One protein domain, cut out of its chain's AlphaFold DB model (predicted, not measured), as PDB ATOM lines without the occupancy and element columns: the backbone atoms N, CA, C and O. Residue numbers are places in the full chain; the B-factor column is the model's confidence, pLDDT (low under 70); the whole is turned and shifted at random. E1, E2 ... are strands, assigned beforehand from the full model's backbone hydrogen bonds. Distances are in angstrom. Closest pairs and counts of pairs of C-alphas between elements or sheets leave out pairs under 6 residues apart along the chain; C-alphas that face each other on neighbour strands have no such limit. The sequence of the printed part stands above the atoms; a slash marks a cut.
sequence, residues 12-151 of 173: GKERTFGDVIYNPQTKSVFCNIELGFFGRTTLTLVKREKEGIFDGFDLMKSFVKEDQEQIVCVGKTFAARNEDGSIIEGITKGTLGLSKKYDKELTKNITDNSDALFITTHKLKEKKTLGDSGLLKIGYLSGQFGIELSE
ATOM      1  N   GLY A  12      50.802  22.451  77.249       91.44
ATOM      2  CA  GLY A  12      52.103  21.995  76.781       91.44
ATOM      3  C   GLY A  12      51.989  21.154  75.509       91.44
ATOM      4  O   GLY A  12      50.902  20.825  75.044       91.44
ATOM      5  N   LYS A  13      53.138  20.764  74.949       92.75
ATOM      6  CA  LYS A  13      53.186  19.847  73.803       92.75
ATOM      7  C   LYS A  13      52.770  18.437  74.230       92.75
ATOM      8  O   LYS A  13      53.304  17.931  75.218       92.75
ATOM      9  N   GLU A  14      51.915  17.791  73.440       93.81
ATOM     10  CA  GLU A  14      51.570  16.384  73.642       93.81
ATOM     11  C   GLU A  14      52.793  15.469  73.492       93.81
ATOM     12  O   GLU A  14      53.619  15.636  72.585       93.81
ATOM     13  N   ARG A  15      52.924  14.506  74.407       93.12
ATOM     14  CA  ARG A  15      53.998  13.507  74.424       93.12
ATOM     15  C   ARG A  15      53.461  12.144  74.829       93.12
ATOM     16  O   ARG A  15      52.420  12.036  75.472       93.12
ATOM     17  N   THR A  16      54.204  11.101  74.481       93.88
ATOM     18  CA  THR A  16      54.006   9.766  75.048       93.88
ATOM     19  C   THR A  16      54.552   9.747  76.472       93.88
ATOM     20  O   THR A  16      55.697  10.131  76.696       93.88
ATOM     21  N   PHE A  17      53.729   9.300  77.415       90.44
ATOM     22  CA  PHE A  17      54.062   9.199  78.833       90.44
ATOM     23  C   PHE A  17      54.264   7.763  79.302       90.44
ATOM     24  O   PHE A  17      54.592   7.560  80.456       90.44
ATOM     25  N   GLY A  18      54.074   6.757  78.455       93.50
ATOM     26  CA  GLY A  18      54.432   5.386  78.802       93.50
ATOM     27  C   GLY A  18      53.504   4.363  78.183       93.50
ATOM     28  O   GLY A  18      52.818   4.633  77.196       93.50
ATOM     29  N   ASP A  19      53.499   3.174  78.772       94.75
ATOM     30  CA  ASP A  19      52.887   1.987  78.187       94.75
ATOM     31  C   ASP A  19      51.691   1.494  78.991       94.75
ATOM     32  O   ASP A  19      51.677   1.572  80.220       94.75
ATOM     33  N   VAL A  20      50.709   0.932  78.280       96.38
ATOM     34  CA  VAL A  20      49.617   0.153  78.870       96.38
ATOM     35  C   VAL A  20      49.975  -1.320  78.756       96.38
ATOM     36  O   VAL A  20      50.193  -1.850  77.661       96.38
ATOM     37  N   ILE A  21      50.038  -1.978  79.903       96.50
ATOM     38  CA  ILE A  21      50.555  -3.325  80.075       96.50
ATOM     39  C   ILE A  21      49.454  -4.204  80.655       96.50
ATOM     40  O   ILE A  21      48.700  -3.803  81.537       96.50
ATOM     41  N   TYR A  22      49.378  -5.422  80.145       96.62
ATOM     42  CA  TYR A  22      48.516  -6.482  80.623       96.62
ATOM     43  C   TYR A  22      49.364  -7.588  81.239       96.62
ATOM     44  O   TYR A  22      50.329  -8.046  80.624       96.62
ATOM     45  N   ASN A  23      48.978  -8.036  82.433       94.44
ATOM     46  CA  ASN A  23      49.519  -9.231  83.063       94.44
ATOM     47  C   ASN A  23      48.571 -10.420  82.814       94.44
ATOM     48  O   ASN A  23      47.478 -10.470  83.390       94.44
ATOM     49  N   PRO A  24      48.967 -11.408  81.989       92.19
ATOM     50  CA  PRO A  24      48.129 -12.569  81.706       92.19
ATOM     51  C   PRO A  24      47.858 -13.477  82.910       92.19
ATOM     52  O   PRO A  24      46.854 -14.193  82.879       92.19
ATOM     53  N   GLN A  25      48.718 -13.466  83.934       91.56
ATOM     54  CA  GLN A  25      48.596 -14.316  85.123       91.56
ATOM     55  C   GLN A  25      47.496 -13.802  86.056       91.56
ATOM     56  O   GLN A  25      46.600 -14.549  86.431       91.56
ATOM     57  N   THR A  26      47.523 -12.507  86.371       91.31
ATOM     58  CA  THR A  26      46.567 -11.859  87.287       91.31
ATOM     59  C   THR A  26      45.355 -11.262  86.576       91.31
ATOM     60  O   THR A  26      44.432 -10.784  87.226       91.31
ATOM     61  N   LYS A  27      45.368 -11.237  85.236       92.06
ATOM     62  CA  LYS A  27      44.384 -10.543  84.389       92.06
ATOM     63  C   LYS A  27      44.308  -9.031  84.636       92.06
ATOM     64  O   LYS A  27      43.354  -8.398  84.188       92.06
ATOM     65  N   SER A  28      45.305  -8.441  85.298       92.44
ATOM     66  CA  SER A  28      45.332  -7.006  85.571       92.44
ATOM     67  C   SER A  28      45.875  -6.207  84.388       92.44
ATOM     68  O   SER A  28      46.725  -6.671  83.622       92.44
ATOM     69  N   VAL A  29      45.377  -4.979  84.250       95.38
ATOM     70  CA  VAL A  29      45.883  -3.980  83.306       95.38
ATOM     71  C   VAL A  29      46.425  -2.808  84.111       95.38
ATOM     72  O   VAL A  29      45.793  -2.365  85.067       95.38
ATOM     73  N   PHE A  30      47.590  -2.301  83.738       94.62
ATOM     74  CA  PHE A  30      48.207  -1.143  84.374       94.62
ATOM     75  C   PHE A  30      48.881  -0.266  83.331       94.62
ATOM     76  O   PHE A  30      49.326  -0.745  82.289       94.62
ATOM     77  N   CYS A  31      48.955   1.030  83.601       94.44
ATOM     78  CA  CYS A  31      49.761   1.950  82.824       94.44
ATOM     79  C   CYS A  31      50.906   2.502  83.662       94.44
ATOM     80  O   CYS A  31      50.783   2.696  84.873       94.44
ATOM     81  N   ASN A  32      52.024   2.756  82.992       91.94
ATOM     82  CA  ASN A  32      53.110   3.538  83.557       91.94
ATOM     83  C   ASN A  32      53.021   4.956  83.009       91.94
ATOM     84  O   ASN A  32      52.868   5.140  81.802       91.94
ATOM     85  N   ILE A  33      53.127   5.931  83.903       91.62
ATOM     86  CA  ILE A  33      53.323   7.335  83.565       91.62
ATOM     87  C   ILE A  33      54.764   7.677  83.932       91.62
ATOM     88  O   ILE A  33      55.150   7.610  85.098       91.62
ATOM     89  N   GLU A  34      55.553   8.009  82.926       90.62
ATOM     90  CA  GLU A  34      56.965   8.345  82.964       90.62
ATOM     91  C   GLU A  34      57.099   9.846  82.721       90.62
ATOM     92  O   GLU A  34      56.859  10.346  81.622       90.62
ATOM     93  N   LEU A  35      57.472  10.577  83.768       85.44
ATOM     94  CA  LEU A  35      57.640  12.032  83.737       85.44
ATOM     95  C   LEU A  35      59.127  12.421  83.696       85.44
ATOM     96  O   LEU A  35      59.522  13.492  84.156       85.44
ATOM     97  N   GLY A  36      59.967  11.543  83.140       81.06
ATOM     98  CA  GLY A  36      61.415  11.729  83.077       81.06
ATOM     99  C   GLY A  36      62.040  11.764  84.470       81.06
ATOM    100  O   GLY A  36      61.846  10.841  85.259       81.06
ATOM    101  N   PHE A  37      62.775  12.837  84.778       77.19
ATOM    102  CA  PHE A  37      63.460  13.008  86.067       77.19
ATOM    103  C   PHE A  37      62.503  13.035  87.270       77.19
ATOM    104  O   PHE A  37      62.876  12.609  88.355       77.19
ATOM    105  N   PHE A  38      61.247  13.451  87.075       79.81
ATOM    106  CA  PHE A  38      60.226  13.431  88.132       79.81
ATOM    107  C   PHE A  38      59.754  12.015  88.498       79.81
ATOM    108  O   PHE A  38      58.949  11.837  89.412       79.81
ATOM    109  N   GLY A  39      60.260  11.002  87.795       86.19
ATOM    110  CA  GLY A  39      60.069   9.603  88.117       86.19
ATOM    111  C   GLY A  39      58.952   8.940  87.325       86.19
ATOM    112  O   GLY A  39      58.450   9.439  86.310       86.19
ATOM    113  N   ARG A  40      58.594   7.750  87.803       90.56
ATOM    114  CA  ARG A  40      57.612   6.867  87.188       90.56
ATOM    115  C   ARG A  40      56.542   6.506  88.200       90.56
ATOM    116  O   ARG A  40      56.843   6.109  89.322       90.56
ATOM    117  N   THR A  41      55.287   6.572  87.775       90.62
ATOM    118  CA  THR A  41      54.159   6.084  88.564       90.62
ATOM    119  C   THR A  41      53.384   5.028  87.792       90.62
ATOM    120  O   THR A  41      53.042   5.208  86.626       90.62
ATOM    121  N   THR A  42      53.112   3.906  88.451       93.75
ATOM    122  CA  THR A  42      52.233   2.855  87.930       93.75
ATOM    123  C   THR A  42      50.827   3.054  88.473       93.75
ATOM    124  O   THR A  42      50.664   3.237  89.685       93.75
ATOM    125  N   LEU A  43      49.834   2.994  87.587       95.06
ATOM    126  CA  LEU A  43      48.409   3.022  87.909       95.06
ATOM    127  C   LEU A  43      47.741   1.757  87.373       95.06
ATOM    128  O   LEU A  43      47.935   1.390  86.216       95.06
ATOM    129  N   THR A  44      46.922   1.111  88.193       96.31
ATOM    130  CA  THR A  44      46.065   0.004  87.759       96.31
ATOM    131  C   THR A  44      44.833   0.569  87.058       96.31
ATOM    132  O   THR A  44      44.190   1.489  87.557       96.31
ATOM    133  N   LEU A  45      44.501   0.007  85.899       95.75
ATOM    134  CA  LEU A  45      43.351   0.374  85.080       95.75
ATOM    135  C   LEU A  45      42.210  -0.608  85.355       95.75
ATOM    136  O   LEU A  45      42.249  -1.754  84.905       95.75
ATOM    137  N   VAL A  46      41.184  -0.163  86.078       95.12
ATOM    138  CA  VAL A  46      39.990  -0.972  86.361       95.12
ATOM    139  C   VAL A  46      38.887  -0.585  85.385       95.12
ATOM    140  O   VAL A  46      38.470   0.570  85.339       95.12
ATOM    141  N   LYS A  47      38.431  -1.539  84.567       93.38
ATOM    142  CA  LYS A  47      37.392  -1.301  83.555       93.38
ATOM    143  C   LYS A  47      36.090  -0.860  84.227       93.38
ATOM    144  O   LYS A  47      35.629  -1.511  85.160       93.38
ATOM    145  N   ARG A  48      35.484   0.207  83.709       93.31
ATOM    146  CA  ARG A  48      34.138   0.654  84.067       93.31
ATOM    147  C   ARG A  48      33.172   0.425  82.921       93.31
ATOM    148  O   ARG A  48      33.482   0.696  81.757       93.31
ATOM    149  N   GLU A  49      31.982  -0.022  83.282       90.94
ATOM    150  CA  GLU A  49      30.869  -0.220  82.366       90.94
ATOM    151  C   GLU A  49      29.645   0.519  82.903       90.94
ATOM    152  O   GLU A  49      29.404   0.551  84.111       90.94
ATOM    153  N   LYS A  50      28.880   1.126  81.999       84.75
ATOM    154  CA  LYS A  50      27.591   1.747  82.287       84.75
ATOM    155  C   LYS A  50      26.567   1.104  81.365       84.75
ATOM    156  O   LYS A  50      26.734   1.151  80.154       84.75
ATOM    157  N   GLU A  51      25.545   0.470  81.941       85.88
ATOM    158  CA  GLU A  51      24.480  -0.211  81.177       85.88
ATOM    159  C   GLU A  51      25.026  -1.269  80.191       85.88
ATOM    160  O   GLU A  51      24.517  -1.444  79.089       85.88
ATOM    161  N   GLY A  52      26.104  -1.966  80.575       82.56
ATOM    162  CA  GLY A  52      26.775  -2.969  79.734       82.56
ATOM    163  C   GLY A  52      27.668  -2.389  78.629       82.56
ATOM    164  O   GLY A  52      28.287  -3.141  77.879       82.56
ATOM    165  N   ILE A  53      27.775  -1.062  78.533       84.62
ATOM    166  CA  ILE A  53      28.631  -0.367  77.571       84.62
ATOM    167  C   ILE A  53      29.916   0.070  78.275       84.62
ATOM    168  O   ILE A  53      29.887   0.602  79.385       84.62
ATOM    169  N   PHE A  54      31.062  -0.142  77.627       85.88
ATOM    170  CA  PHE A  54      32.348   0.341  78.128       85.88
ATOM    171  C   PHE A  54      32.342   1.870  78.263       85.88
ATOM    172  O   PHE A  54      32.169   2.581  77.274       85.88
ATOM    173  N   ASP A  55      32.561   2.359  79.484       88.19
ATOM    174  CA  ASP A  55      32.544   3.792  79.800       88.19
ATOM    175  C   ASP A  55      33.957   4.361  79.978       88.19
ATOM    176  O   ASP A  55      34.184   5.539  79.729       88.19
ATOM    177  N   GLY A  56      34.935   3.532  80.359       93.00
ATOM    178  CA  GLY A  56      36.331   3.935  80.531       93.00
ATOM    179  C   GLY A  56      37.032   3.148  81.634       93.00
ATOM    180  O   GLY A  56      36.679   1.999  81.902       93.00
ATOM    181  N   PHE A  57      38.016   3.761  82.291       95.62
ATOM    182  CA  PHE A  57      38.759   3.138  83.390       95.62
ATOM    183  C   PHE A  57      38.761   3.994  84.653       95.62
ATOM    184  O   PHE A  57      38.860   5.220  84.579       95.62
ATOM    185  N   ASP A  58      38.725   3.338  85.807       94.81
ATOM    186  CA  ASP A  58      39.213   3.906  87.060       94.81
ATOM    187  C   ASP A  58      40.727   3.733  87.149       94.81
ATOM    188  O   ASP A  58      41.265   2.661  86.863       94.81
ATOM    189  N   LEU A  59      41.409   4.814  87.526       94.38
ATOM    190  CA  LEU A  59      42.856   4.876  87.673       94.38
ATOM    191  C   LEU A  59      43.188   4.684  89.145       94.38
ATOM    192  O   LEU A  59      43.007   5.595  89.954       94.38
ATOM    193  N   MET A  60      43.639   3.488  89.498       94.25
ATOM    194  CA  MET A  60      43.885   3.102  90.880       94.25
ATOM    195  C   MET A  60      45.378   3.171  91.186       94.25
ATOM    196  O   MET A  60      46.197   2.605  90.462       94.25
ATOM    197  N   LYS A  61      45.740   3.841  92.278       92.44
ATOM    198  CA  LYS A  61      47.103   3.872  92.805       92.44
ATOM    199  C   LYS A  61      47.149   3.086  94.108       92.44
ATOM    200  O   LYS A  61      46.393   3.398  95.024       92.44
ATOM    201  N   SER A  62      48.047   2.107  94.175       89.44
ATOM    202  CA  SER A  62      48.445   1.487  95.440       89.44
ATOM    203  C   SER A  62      49.578   2.297  96.077       89.44
ATOM    204  O   SER A  62      50.483   2.769  95.374       89.44
ATOM    205  N   PHE A  63      49.501   2.498  97.389       87.06
ATOM    206  CA  PHE A  63      50.563   3.050  98.223       87.06
ATOM    207  C   PHE A  63      50.502   2.416  99.614       87.06
ATOM    208  O   PHE A  63      49.452   1.954 100.051       87.06
ATOM    209  N   VAL A  64      51.631   2.410 100.317       86.62
ATOM    210  CA  VAL A  64      51.708   1.901 101.689       86.62
ATOM    211  C   VAL A  64      51.589   3.074 102.653       86.62
ATOM    212  O   VAL A  64      52.298   4.071 102.509       86.62
ATOM    213  N   LYS A  65      50.688   2.959 103.627       84.31
ATOM    214  CA  LYS A  65      50.565   3.891 104.749       84.31
ATOM    215  C   LYS A  65      50.464   3.078 106.032       84.31
ATOM    216  O   LYS A  65      49.593   2.222 106.118       84.31
ATOM    217  N   GLU A  66      51.329   3.365 107.008       88.56
ATOM    218  CA  GLU A  66      51.332   2.681 108.316       88.56
ATOM    219  C   GLU A  66      51.376   1.144 108.165       88.56
ATOM    220  O   GLU A  66      50.575   0.425 108.752       88.56
ATOM    221  N   ASP A  67      52.267   0.651 107.294       87.88
ATOM    222  CA  ASP A  67      52.440  -0.772 106.943       87.88
ATOM    223  C   ASP A  67      51.204  -1.476 106.348       87.88
ATOM    224  O   ASP A  67      51.202  -2.692 106.151       87.88
ATOM    225  N   GLN A  68      50.166  -0.719 105.984       85.50
ATOM    226  CA  GLN A  68      48.992  -1.223 105.280       85.50
ATOM    227  C   GLN A  68      48.983  -0.756 103.826       85.50
ATOM    228  O   GLN A  68      49.176   0.425 103.520       85.50
ATOM    229  N   GLU A  69      48.720  -1.691 102.912       88.06
ATOM    230  CA  GLU A  69      48.477  -1.357 101.514       88.06
ATOM    231  C   GLU A  69      47.116  -0.666 101.379       88.06
ATOM    232  O   GLU A  69      46.074  -1.211 101.748       88.06
ATOM    233  N   GLN A  70      47.123   0.547 100.833       88.19
ATOM    234  CA  GLN A  70      45.924   1.301 100.507       88.19
ATOM    235  C   GLN A  70      45.822   1.489  99.000       88.19
ATOM    236  O   GLN A  70      46.797   1.808  98.321       88.19
ATOM    237  N   ILE A  71      44.607   1.337  98.478       89.06
ATOM    238  CA  ILE A  71      44.306   1.547  97.066       89.06
ATOM    239  C   ILE A  71      43.328   2.708  96.956       89.06
ATOM    240  O   ILE A  71      42.233   2.669  97.513       89.06
ATOM    241  N   VAL A  72      43.707   3.740  96.203       89.19
ATOM    242  CA  VAL A  72      42.862   4.919  95.971       89.19
ATOM    243  C   VAL A  72      42.644   5.155  94.487       89.19
ATOM    244  O   VAL A  72      43.547   4.979  93.668       89.19
ATOM    245  N   CYS A  73      41.435   5.582  94.133       90.06
ATOM    246  CA  CYS A  73      41.138   6.068  92.794       90.06
ATOM    247  C   CYS A  73      41.684   7.496  92.662       90.06
ATOM    248  O   CYS A  73      41.185   8.411  93.314       90.06
ATOM    249  N   VAL A  74      42.722   7.681  91.845       87.81
ATOM    250  CA  VAL A  74      43.365   8.990  91.615       87.81
ATOM    251  C   VAL A  74      42.789   9.732  90.413       87.81
ATOM    252  O   VAL A  74      43.073  10.909  90.217       87.81
ATOM    253  N   GLY A  75      41.976   9.057  89.606       88.75
ATOM    254  CA  GLY A  75      41.333   9.656  88.451       88.75
ATOM    255  C   GLY A  75      40.502   8.657  87.669       88.75
ATOM    256  O   GLY A  75      40.449   7.467  87.983       88.75
ATOM    257  N   LYS A  76      39.852   9.160  86.624       93.75
ATOM    258  CA  LYS A  76      39.025   8.365  85.723       93.75
ATOM    259  C   LYS A  76      39.344   8.742  84.286       93.75
ATOM    260  O   LYS A  76      39.628   9.900  83.982       93.75
ATOM    261  N   THR A  77      39.274   7.758  83.407       95.31
ATOM    262  CA  THR A  77      39.210   7.973  81.963       95.31
ATOM    263  C   THR A  77      37.811   7.656  81.468       95.31
ATOM    264  O   THR A  77      37.080   6.889  82.101       95.31
ATOM    265  N   PHE A  78      37.462   8.232  80.327       95.25
ATOM    266  CA  PHE A  78      36.198   8.042  79.642       95.25
ATOM    267  C   PHE A  78      36.443   7.685  78.181       95.25
ATOM    268  O   PHE A  78      37.433   8.128  77.591       95.25
ATOM    269  N   ALA A  79      35.549   6.894  77.595       94.19
ATOM    270  CA  ALA A  79      35.588   6.561  76.178       94.19
ATOM    271  C   ALA A  79      35.660   7.838  75.324       94.19
ATOM    272  O   ALA A  79      34.855   8.761  75.490       94.19
ATOM    273  N   ALA A  80      36.642   7.906  74.424       93.62
ATOM    274  CA  ALA A  80      36.739   9.022  73.496       93.62
ATOM    275  C   ALA A  80      35.579   8.962  72.498       93.62
ATOM    276  O   ALA A  80      35.148   7.877  72.109       93.62
ATOM    277  N   ARG A  81      35.074  10.128  72.091       92.56
ATOM    278  CA  ARG A  81      33.969  10.239  71.141       92.56
ATOM    279  C   ARG A  81      34.354  11.104  69.951       92.56
ATOM    280  O   ARG A  81      35.103  12.068  70.117       92.56
ATOM    281  N   ASN A  82      33.844  10.735  68.784       91.19
ATOM    282  CA  ASN A  82      33.866  11.563  67.583       91.19
ATOM    283  C   ASN A  82      32.861  12.720  67.712       91.19
ATOM    284  O   ASN A  82      32.051  12.758  68.640       91.19
ATOM    285  N   GLU A  83      32.897  13.655  66.762       91.12
ATOM    286  CA  GLU A  83      31.966  14.793  66.707       91.12
ATOM    287  C   GLU A  83      30.498  14.357  66.587       91.12
ATOM    288  O   GLU A  83      29.611  15.012  67.128       91.12
ATOM    289  N   ASP A  84      30.248  13.211  65.951       90.88
ATOM    290  CA  ASP A  84      28.926  12.583  65.833       90.88
ATOM    291  C   ASP A  84      28.464  11.858  67.118       90.88
ATOM    292  O   ASP A  84      27.367  11.305  67.168       90.88
ATOM    293  N   GLY A  85      29.292  11.846  68.170       87.06
ATOM    294  CA  GLY A  85      29.009  11.209  69.456       87.06
ATOM    295  C   GLY A  85      29.324   9.710  69.529       87.06
ATOM    296  O   GLY A  85      29.196   9.130  70.619       87.06
ATOM    297  N   SER A  86      29.765   9.089  68.428       90.00
ATOM    298  CA  SER A  86      30.176   7.680  68.382       90.00
ATOM    299  C   SER A  86      31.456   7.434  69.186       90.00
ATOM    300  O   SER A  86      32.329   8.299  69.267       90.00
ATOM    301  N   ILE A  87      31.569   6.260  69.816       90.44
ATOM    302  CA  ILE A  87      32.750   5.885  70.607       90.44
ATOM    303  C   ILE A  87      33.905   5.512  69.675       90.44
ATOM    304  O   ILE A  87      33.753   4.682  68.781       90.44
ATOM    305  N   ILE A  88      35.082   6.068  69.946       91.25
ATOM    306  CA  ILE A  88      36.329   5.693  69.287       91.25
ATOM    307  C   ILE A  88      36.896   4.465  69.999       91.25
ATOM    308  O   ILE A  88      37.340   4.540  71.149       91.25
ATOM    309  N   GLU A  89      36.870   3.316  69.323       89.56
ATOM    310  CA  GLU A  89      37.336   2.061  69.912       89.56
ATOM    311  C   GLU A  89      38.810   2.154  70.332       89.56
ATOM    312  O   GLU A  89      39.676   2.615  69.590       89.56
ATOM    313  N   GLY A  90      39.106   1.674  71.543       90.44
ATOM    314  CA  GLY A  90      40.476   1.559  72.031       90.44
ATOM    315  C   GLY A  90      41.102   2.875  72.487       90.44
ATOM    316  O   GLY A  90      42.277   2.862  72.851       90.44
ATOM    317  N   ILE A  91      40.343   3.978  72.510       95.44
ATOM    318  CA  ILE A  91      40.816   5.272  72.999       95.44
ATOM    319  C   ILE A  91      39.985   5.727  74.198       95.44
ATOM    320  O   ILE A  91      38.757   5.781  74.150       95.44
ATOM    321  N   THR A  92      40.668   6.100  75.280       96.62
ATOM    322  CA  THR A  92      40.038   6.769  76.427       96.62
ATOM    323  C   THR A  92      40.803   8.027  76.785       96.62
ATOM    324  O   THR A  92      42.011   8.092  76.568       96.62
ATOM    325  N   LYS A  93      40.107   9.030  77.317       96.25
ATOM    326  CA  LYS A  93      40.681  10.307  77.749       96.25
ATOM    327  C   LYS A  93      40.379  10.536  79.219       96.25
ATOM    328  O   LYS A  93      39.282  10.229  79.672       96.25
ATOM    329  N   GLY A  94      41.330  11.074  79.965       93.81
ATOM    330  CA  GLY A  94      41.158  11.384  81.379       93.81
ATOM    331  C   GLY A  94      41.966  12.597  81.801       93.81
ATOM    332  O   GLY A  94      42.835  13.071  81.070       93.81
ATOM    333  N   THR A  95      41.677  13.066  83.005       92.19
ATOM    334  CA  THR A  95      42.349  14.210  83.616       92.19
ATOM    335  C   THR A  95      42.847  13.794  84.990       92.19
ATOM    336  O   THR A  95      42.084  13.260  85.796       92.19
ATOM    337  N   LEU A  96      44.133  14.018  85.234       90.31
ATOM    338  CA  LEU A  96      44.784  13.823  86.521       90.31
ATOM    339  C   LEU A  96      45.176  15.196  87.061       90.31
ATOM    340  O   LEU A  96      46.125  15.802  86.566       90.31
ATOM    341  N   GLY A  97      44.428  15.693  88.043       88.69
ATOM    342  CA  GLY A  97      44.760  16.942  88.719       88.69
ATOM    343  C   GLY A  97      46.111  16.866  89.427       88.69
ATOM    344  O   GLY A  97      46.456  15.834  90.010       88.69
ATOM    345  N   LEU A  98      46.889  17.944  89.340       85.50
ATOM    346  CA  LEU A  98      48.245  18.009  89.896       85.50
ATOM    347  C   LEU A  98      48.264  18.441  91.363       85.50
ATOM    348  O   LEU A  98      49.232  18.171  92.072       85.50
ATOM    349  N   SER A  99      47.204  19.100  91.825       83.31
ATOM    350  CA  SER A  99      47.113  19.664  93.165       83.31
ATOM    351  C   SER A  99      45.860  19.176  93.889       83.31
ATOM    352  O   SER A  99      44.878  18.729  93.292       83.31
ATOM    353  N   LYS A 100      45.902  19.228  95.220       83.31
ATOM    354  CA  LYS A 100      44.714  19.070  96.060       83.31
ATOM    355  C   LYS A 100      44.319  20.430  96.604       83.31
ATOM    356  O   LYS A 100      45.178  21.204  97.013       83.31
ATOM    357  N   LYS A 101      43.018  20.683  96.666       83.00
ATOM    358  CA  LYS A 101      42.440  21.878  97.272       83.00
ATOM    359  C   LYS A 101      41.443  21.470  98.343       83.00
ATOM    360  O   LYS A 101      40.683  20.520  98.161       83.00
ATOM    361  N   TYR A 102      41.441  22.192  99.457       83.62
ATOM    362  CA  TYR A 102      40.418  22.014 100.476       83.62
ATOM    363  C   TYR A 102      39.092  22.601  99.989       83.62
ATOM    364  O   TYR A 102      38.994  23.802  99.714       83.62
ATOM    365  N   ASP A 103      38.078  21.753  99.884       82.19
ATOM    366  CA  ASP A 103      36.706  22.158  99.621       82.19
ATOM    367  C   ASP A 103      36.018  22.456 100.959       82.19
ATOM    368  O   ASP A 103      35.877  21.574 101.811       82.19
ATOM    369  N   LYS A 104      35.624  23.719 101.156       86.00
ATOM    370  CA  LYS A 104      34.996  24.180 102.401       86.00
ATOM    371  C   LYS A 104      33.582  23.634 102.587       86.00
ATOM    372  O   LYS A 104      33.185  23.430 103.727       86.00
ATOM    373  N   GLU A 105      32.845  23.401 101.504       88.06
ATOM    374  CA  GLU A 105      31.468  22.902 101.558       88.06
ATOM    375  C   GLU A 105      31.456  21.399 101.833       88.06
ATOM    376  O   GLU A 105      30.685  20.913 102.658       88.06
ATOM    377  N   LEU A 106      32.365  20.660 101.193       81.88
ATOM    378  CA  LEU A 106      32.516  19.219 101.391       81.88
ATOM    379  C   LEU A 106      33.399  18.862 102.593       81.88
ATOM    380  O   LEU A 106      33.525  17.683 102.930       81.88
ATOM    381  N   THR A 107      34.024  19.856 103.229       88.00
ATOM    382  CA  THR A 107      34.929  19.718 104.385       88.00
ATOM    383  C   THR A 107      36.060  18.705 104.173       88.00
ATOM    384  O   THR A 107      36.471  17.990 105.087       88.00
ATOM    385  N   LYS A 108      36.562  18.597 102.937       81.38
ATOM    386  CA  LYS A 108      37.586  17.612 102.563       81.38
ATOM    387  C   LYS A 108      38.507  18.127 101.467       81.38
ATOM    388  O   LYS A 108      38.136  18.981 100.669       81.38
ATOM    389  N   ASN A 109      39.703  17.546 101.385       78.94
ATOM    390  CA  ASN A 109      40.609  17.786 100.267       78.94
ATOM    391  C   ASN A 109      40.119  17.046  99.017       78.94
ATOM    392  O   ASN A 109      39.959  15.824  99.038       78.94
ATOM    393  N   ILE A 110      39.920  17.785  97.932       80.25
ATOM    394  CA  ILE A 110      39.596  17.257  96.607       80.25
ATOM    395  C   ILE A 110      40.779  17.466  95.666       80.25
ATOM    396  O   ILE A 110      41.570  18.389  95.847       80.25
ATOM    397  N   THR A 111      40.918  16.599  94.668       80.75
ATOM    398  CA  THR A 111      41.882  16.808  93.584       80.75
ATOM    399  C   THR A 111      41.366  17.930  92.684       80.75
ATOM    400  O   THR A 111      40.267  17.816  92.139       80.75
ATOM    401  N   ASP A 112      42.140  19.004  92.560       82.94
ATOM    402  CA  ASP A 112      41.829  20.136  91.693       82.94
ATOM    403  C   ASP A 112      42.344  19.868  90.274       82.94
ATOM    404  O   ASP A 112      43.445  19.359  90.081       82.94
ATOM    405  N   ASN A 113      41.521  20.202  89.281       83.56
ATOM    406  CA  ASN A 113      41.799  19.978  87.862       83.56
ATOM    407  C   ASN A 113      42.094  21.286  87.109       83.56
ATOM    408  O   ASN A 113      42.082  21.289  85.874       83.56
ATOM    409  N   SER A 114      42.294  22.396  87.827       85.12
ATOM    410  CA  SER A 114      42.790  23.655  87.261       85.12
ATOM    411  C   SER A 114      44.080  23.402  86.475       85.12
ATOM    412  O   SER A 114      44.095  23.522  85.243       85.12
ATOM    413  N   ASP A 115      45.073  22.878  87.188       89.81
ATOM    414  CA  ASP A 115      46.327  22.361  86.666       89.81
ATOM    415  C   ASP A 115      46.277  20.839  86.631       89.81
ATOM    416  O   ASP A 115      46.111  20.167  87.655       89.81
ATOM    417  N   ALA A 116      46.402  20.273  85.436       91.75
ATOM    418  CA  ALA A 116      46.199  18.850  85.247       91.75
ATOM    419  C   ALA A 116      47.086  18.258  84.157       91.75
ATOM    420  O   ALA A 116      47.441  18.900  83.165       91.75
ATOM    421  N   LEU A 117      47.376  16.971  84.315       92.31
ATOM    422  CA  LEU A 117      47.843  16.119  83.242       92.31
ATOM    423  C   LEU A 117      46.627  15.532  82.516       92.31
ATOM    424  O   LEU A 117      45.889  14.704  83.055       92.31
ATOM    425  N   PHE A 118      46.431  15.951  81.271       93.81
ATOM    426  CA  PHE A 118      45.427  15.388  80.377       93.81
ATOM    427  C   PHE A 118      46.035  14.171  79.699       93.81
ATOM    428  O   PHE A 118      47.032  14.303  78.991       93.81
ATOM    429  N   ILE A 119      45.447  12.998  79.910       95.38
ATOM    430  CA  ILE A 119      45.956  11.732  79.387       95.38
ATOM    431  C   ILE A 119      45.003  11.131  78.363       95.38
ATOM    432  O   ILE A 119      43.784  11.253  78.472       95.38
ATOM    433  N   THR A 120      45.575  10.415  77.404       96.62
ATOM    434  CA  THR A 120      44.863   9.589  76.436       96.62
ATOM    435  C   THR A 120      45.491   8.203  76.415       96.62
ATOM    436  O   THR A 120      46.694   8.062  76.194       96.62
ATOM    437  N   THR A 121      44.695   7.163  76.648       96.62
ATOM    438  CA  THR A 121      45.134   5.777  76.448       96.62
ATOM    439  C   THR A 121      44.851   5.362  75.016       96.62
ATOM    440  O   THR A 121      43.744   5.590  74.533       96.62
ATOM    441  N   HIS A 122      45.783   4.652  74.396       96.56
ATOM    442  CA  HIS A 122      45.645   4.119  73.046       96.56
ATOM    443  C   HIS A 122      45.874   2.614  73.060       96.56
ATOM    444  O   HIS A 122      46.942   2.159  73.471       96.56
ATOM    445  N   LYS A 123      44.899   1.833  72.599       95.56
ATOM    446  CA  LYS A 123      45.038   0.387  72.386       95.56
ATOM    447  C   LYS A 123      45.885   0.127  71.136       95.56
ATOM    448  O   LYS A 123      45.657   0.719  70.084       95.56
ATOM    449  N   LEU A 124      46.852  -0.781  71.235       93.44
ATOM    450  CA  LEU A 124      47.604  -1.256  70.075       93.44
ATOM    451  C   LEU A 124      46.764  -2.241  69.258       93.44
ATOM    452  O   LEU A 124      46.011  -3.041  69.814       93.44
ATOM    453  N   LYS A 125      46.959  -2.229  67.935       91.19
ATOM    454  CA  LYS A 125      46.382  -3.241  67.034       91.19
ATOM    455  C   LYS A 125      46.894  -4.642  67.372       91.19
ATOM    456  O   LYS A 125      46.120  -5.589  67.423       91.19
ATOM    457  N   GLU A 126      48.188  -4.745  67.658       92.62
ATOM    458  CA  GLU A 126      48.856  -5.987  68.031       92.62
ATOM    459  C   GLU A 126      49.563  -5.828  69.374       92.62
ATOM    460  O   GLU A 126      50.250  -4.834  69.629       92.62
ATOM    461  N   LYS A 127      49.390  -6.827  70.240       93.88
ATOM    462  CA  LYS A 127      50.067  -6.893  71.537       93.88
ATOM    463  C   LYS A 127      51.535  -7.276  71.346       93.88
ATOM    464  O   LYS A 127      51.847  -8.120  70.511       93.88
ATOM    465  N   LYS A 128      52.425  -6.698  72.150       94.00
ATOM    466  CA  LYS A 128      53.865  -6.997  72.126       94.00
ATOM    467  C   LYS A 128      54.295  -7.626  73.442       94.00
ATOM    468  O   LYS A 128      53.954  -7.104  74.500       94.00
ATOM    469  N   THR A 129      55.043  -8.721  73.395       93.38
ATOM    470  CA  THR A 129      55.613  -9.336  74.601       93.38
ATOM    471  C   THR A 129      56.723  -8.453  75.169       93.38
ATOM    472  O   THR A 129      57.554  -7.941  74.419       93.38
ATOM    473  N   LEU A 130      56.723  -8.251  76.486       89.25
ATOM    474  CA  LEU A 130      57.720  -7.453  77.197       89.25
ATOM    475  C   LEU A 130      58.782  -8.360  77.824       89.25
ATOM    476  O   LEU A 130      58.666  -8.768  78.984       89.25
ATOM    477  N   GLY A 131      59.817  -8.666  77.039       86.56
ATOM    478  CA  GLY A 131      60.909  -9.555  77.447       86.56
ATOM    479  C   GLY A 131      60.400 -10.910  77.946       86.56
ATOM    480  O   GLY A 131      59.347 -11.383  77.518       86.56
ATOM    481  N   ASP A 132      61.108 -11.485  78.916       88.38
ATOM    482  CA  ASP A 132      60.791 -12.813  79.464       88.38
ATOM    483  C   ASP A 132      59.810 -12.765  80.651       88.38
ATOM    484  O   ASP A 132      59.487 -13.783  81.253       88.38
ATOM    485  N   SER A 133      59.288 -11.578  80.986       87.44
ATOM    486  CA  SER A 133      58.388 -11.374  82.133       87.44
ATOM    487  C   SER A 133      56.990 -11.985  81.956       87.44
ATOM    488  O   SER A 133      56.198 -12.011  82.896       87.44
ATOM    489  N   GLY A 134      56.640 -12.405  80.736       89.19
ATOM    490  CA  GLY A 134      55.285 -12.830  80.373       89.19
ATOM    491  C   GLY A 134      54.260 -11.688  80.292       89.19
ATOM    492  O   GLY A 134      53.098 -11.934  79.970       89.19
ATOM    493  N   LEU A 135      54.664 -10.439  80.551       93.56
ATOM    494  CA  LEU A 135      53.808  -9.261  80.420       93.56
ATOM    495  C   LEU A 135      53.622  -8.871  78.952       93.56
ATOM    496  O   LEU A 135      54.517  -9.038  78.121       93.56
ATOM    497  N   LEU A 136      52.459  -8.304  78.633       95.38
ATOM    498  CA  LEU A 136      52.115  -7.879  77.278       95.38
ATOM    499  C   LEU A 136      51.866  -6.373  77.242       95.38
ATOM    500  O   LEU A 136      50.977  -5.872  77.923       95.38
ATOM    501  N   LYS A 137      52.584  -5.646  76.390       95.75
ATOM    502  CA  LYS A 137      52.220  -4.283  76.006       95.75
ATOM    503  C   LYS A 137      51.007  -4.344  75.087       95.75
ATOM    504  O   LYS A 137      51.077  -4.905  73.994       95.75
ATOM    505  N   ILE A 138      49.906  -3.755  75.532       96.56
ATOM    506  CA  ILE A 138      48.622  -3.736  74.818       96.56
ATOM    507  C   ILE A 138      48.209  -2.327  74.385       96.56
ATOM    508  O   ILE A 138      47.203  -2.161  73.699       96.56
ATOM    509  N   GLY A 139      48.969  -1.312  74.782       96.75
ATOM    510  CA  GLY A 139      48.660   0.081  74.513       96.75
ATOM    511  C   GLY A 139      49.797   1.018  74.895       96.75
ATOM    512  O   GLY A 139      50.856   0.583  75.353       96.75
ATOM    513  N   TYR A 140      49.554   2.310  74.729       96.19
ATOM    514  CA  TYR A 140      50.419   3.377  75.218       96.19
ATOM    515  C   TYR A 140      49.590   4.545  75.752       96.19
ATOM    516  O   TYR A 140      48.391   4.653  75.485       96.19
ATOM    517  N   LEU A 141      50.233   5.400  76.535       96.06
ATOM    518  CA  LEU A 141      49.664   6.611  77.095       96.06
ATOM    519  C   LEU A 141      50.296   7.818  76.407       96.06
ATOM    520  O   LEU A 141      51.521   7.935  76.371       96.06
ATOM    521  N   SER A 142      49.478   8.721  75.884       96.19
ATOM    522  CA  SER A 142      49.905  10.071  75.513       96.19
ATOM    523  C   SER A 142      49.226  11.102  76.401       96.19
ATOM    524  O   SER A 142      48.301  10.784  77.147       96.19
ATOM    525  N   GLY A 143      49.693  12.339  76.357       94.81
ATOM    526  CA  GLY A 143      49.035  13.417  77.067       94.81
ATOM    527  C   GLY A 143      49.775  14.735  76.990       94.81
ATOM    528  O   GLY A 143      50.845  14.840  76.394       94.81
ATOM    529  N   GLN A 144      49.242  15.718  77.701       95.06
ATOM    530  CA  GLN A 144      49.842  17.035  77.856       95.06
ATOM    531  C   GLN A 144      49.452  17.652  79.196       95.06
ATOM    532  O   GLN A 144      48.365  17.404  79.716       95.06
ATOM    533  N   PHE A 145      50.330  18.489  79.737       93.50
ATOM    534  CA  PHE A 145      49.986  19.335  80.871       93.50
ATOM    535  C   PHE A 145      49.134  20.508  80.393       93.50
ATOM    536  O   PHE A 145      49.446  21.120  79.370       93.50
ATOM    537  N   GLY A 146      48.069  20.815  81.122       93.12
ATOM    538  CA  GLY A 146      47.303  22.042  80.957       93.12
ATOM    539  C   GLY A 146      47.301  22.803  82.270       93.12
ATOM    540  O   GLY A 146      46.967  22.223  83.298       93.12
ATOM    541  N   ILE A 147      47.690  24.072  82.206       91.75
ATOM    542  CA  ILE A 147      47.776  24.975  83.353       91.75
ATOM    543  C   ILE A 147      46.707  26.047  83.190       91.75
ATOM    544  O   ILE A 147      46.585  26.648  82.112       91.75
ATOM    545  N   GLU A 148      45.904  26.252  84.228       88.56
ATOM    546  CA  GLU A 148      44.862  27.270  84.233       88.56
ATOM    547  C   GLU A 148      45.471  28.659  84.406       88.56
ATOM    548  O   GLU A 148      46.238  28.935  85.323       88.56
ATOM    549  N   LEU A 149      45.125  29.564  83.493       84.75
ATOM    550  CA  LEU A 149      45.495  30.962  83.592       84.75
ATOM    551  C   LEU A 149      44.443  31.665  84.438       84.75
ATOM    552  O   LEU A 149      43.306  31.854  84.003       84.75
ATOM    553  N   SER A 150      44.830  32.092  85.634       71.44
ATOM    554  CA  SER A 150      44.004  32.991  86.429       71.44
ATOM    555  C   SER A 150      43.929  34.343  85.713       71.44
ATOM    556  O   SER A 150      44.947  35.017  85.546       71.44
ATOM    557  N   GLU A 151      42.740  34.779  85.292       54.50
ATOM    558  CA  GLU A 151      42.522  36.193  84.968       54.50
ATOM    559  C   GLU A 151      42.531  36.993  86.278       54.50
ATOM    560  O   GLU A 151      41.489  37.388  86.799       54.50
TER     561      GLU A 151
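AT A GLANCE: This is residues 12 to 151 of the 173 residues of an uncharacterized protein of Arcobacter butzleri L348 (UniProt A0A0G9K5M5). The model is a closed barrel of eight strands, E1 to E8 in chain order round the ring, drawn out into long hairpins. The tip of the hairpin of E4 and E5, residues 64 to 69, sticks out free. The strands form a meander, each the antiparallel neighbour of the one before, and E8 with E1 closes the ring. The printed part has 140 residues, with eight named strands and no named helix; its class is all strand. It is compact, with a radius of gyration of the C-alphas of 16.3 A, and spans 49 by 48 by 37 A.

HOW THE PARTS SIT: E1, residues 15 to 22, forms a hairpin with E2, residues 29 to 34; N 21 and O 30 are 2.8 A apart, within hydrogen-bond range, as are the pairs below. E3, residues 40 to 50, forms a hairpin with E2: N 31 and O 43, 2.8 A. E4, residues 53 to 65, does so with E3: N 46 and O 58, 2.9 A. E5, residues 68 to 81, follows E4: N 63 and O 70, 2.9 A. E6, residues 87 to 103, bends by 97 degrees at residue 90 and follows E5: N 78 and O 93, 2.8 A. E7, residues 108 to 130, bends by 106 degrees at residue 126 and follows E6: N 94 and O 119, 2.9 A. E8, residues 135 to 149, follows E7: N 120 and O 142, 2.8 A. E8 and E1 are antiparallel neighbours: N 17 and O 141, 2.8 A.

IN THESE COORDINATES: E1 begins at C-alpha 15 (53.998, 13.507, 74.424). E5 is 39.0 A long, E7 41.0 A and E8 41.2 A. E8 ends at C-alpha 149 (45.495, 30.962, 83.592).

THE WHOLE: The C-alphas of Asp 132 and Glu 151, the two farthest apart, are 52.6 A apart. The printed part has no cut and no long link. Residue 151 has pLDDT under 70.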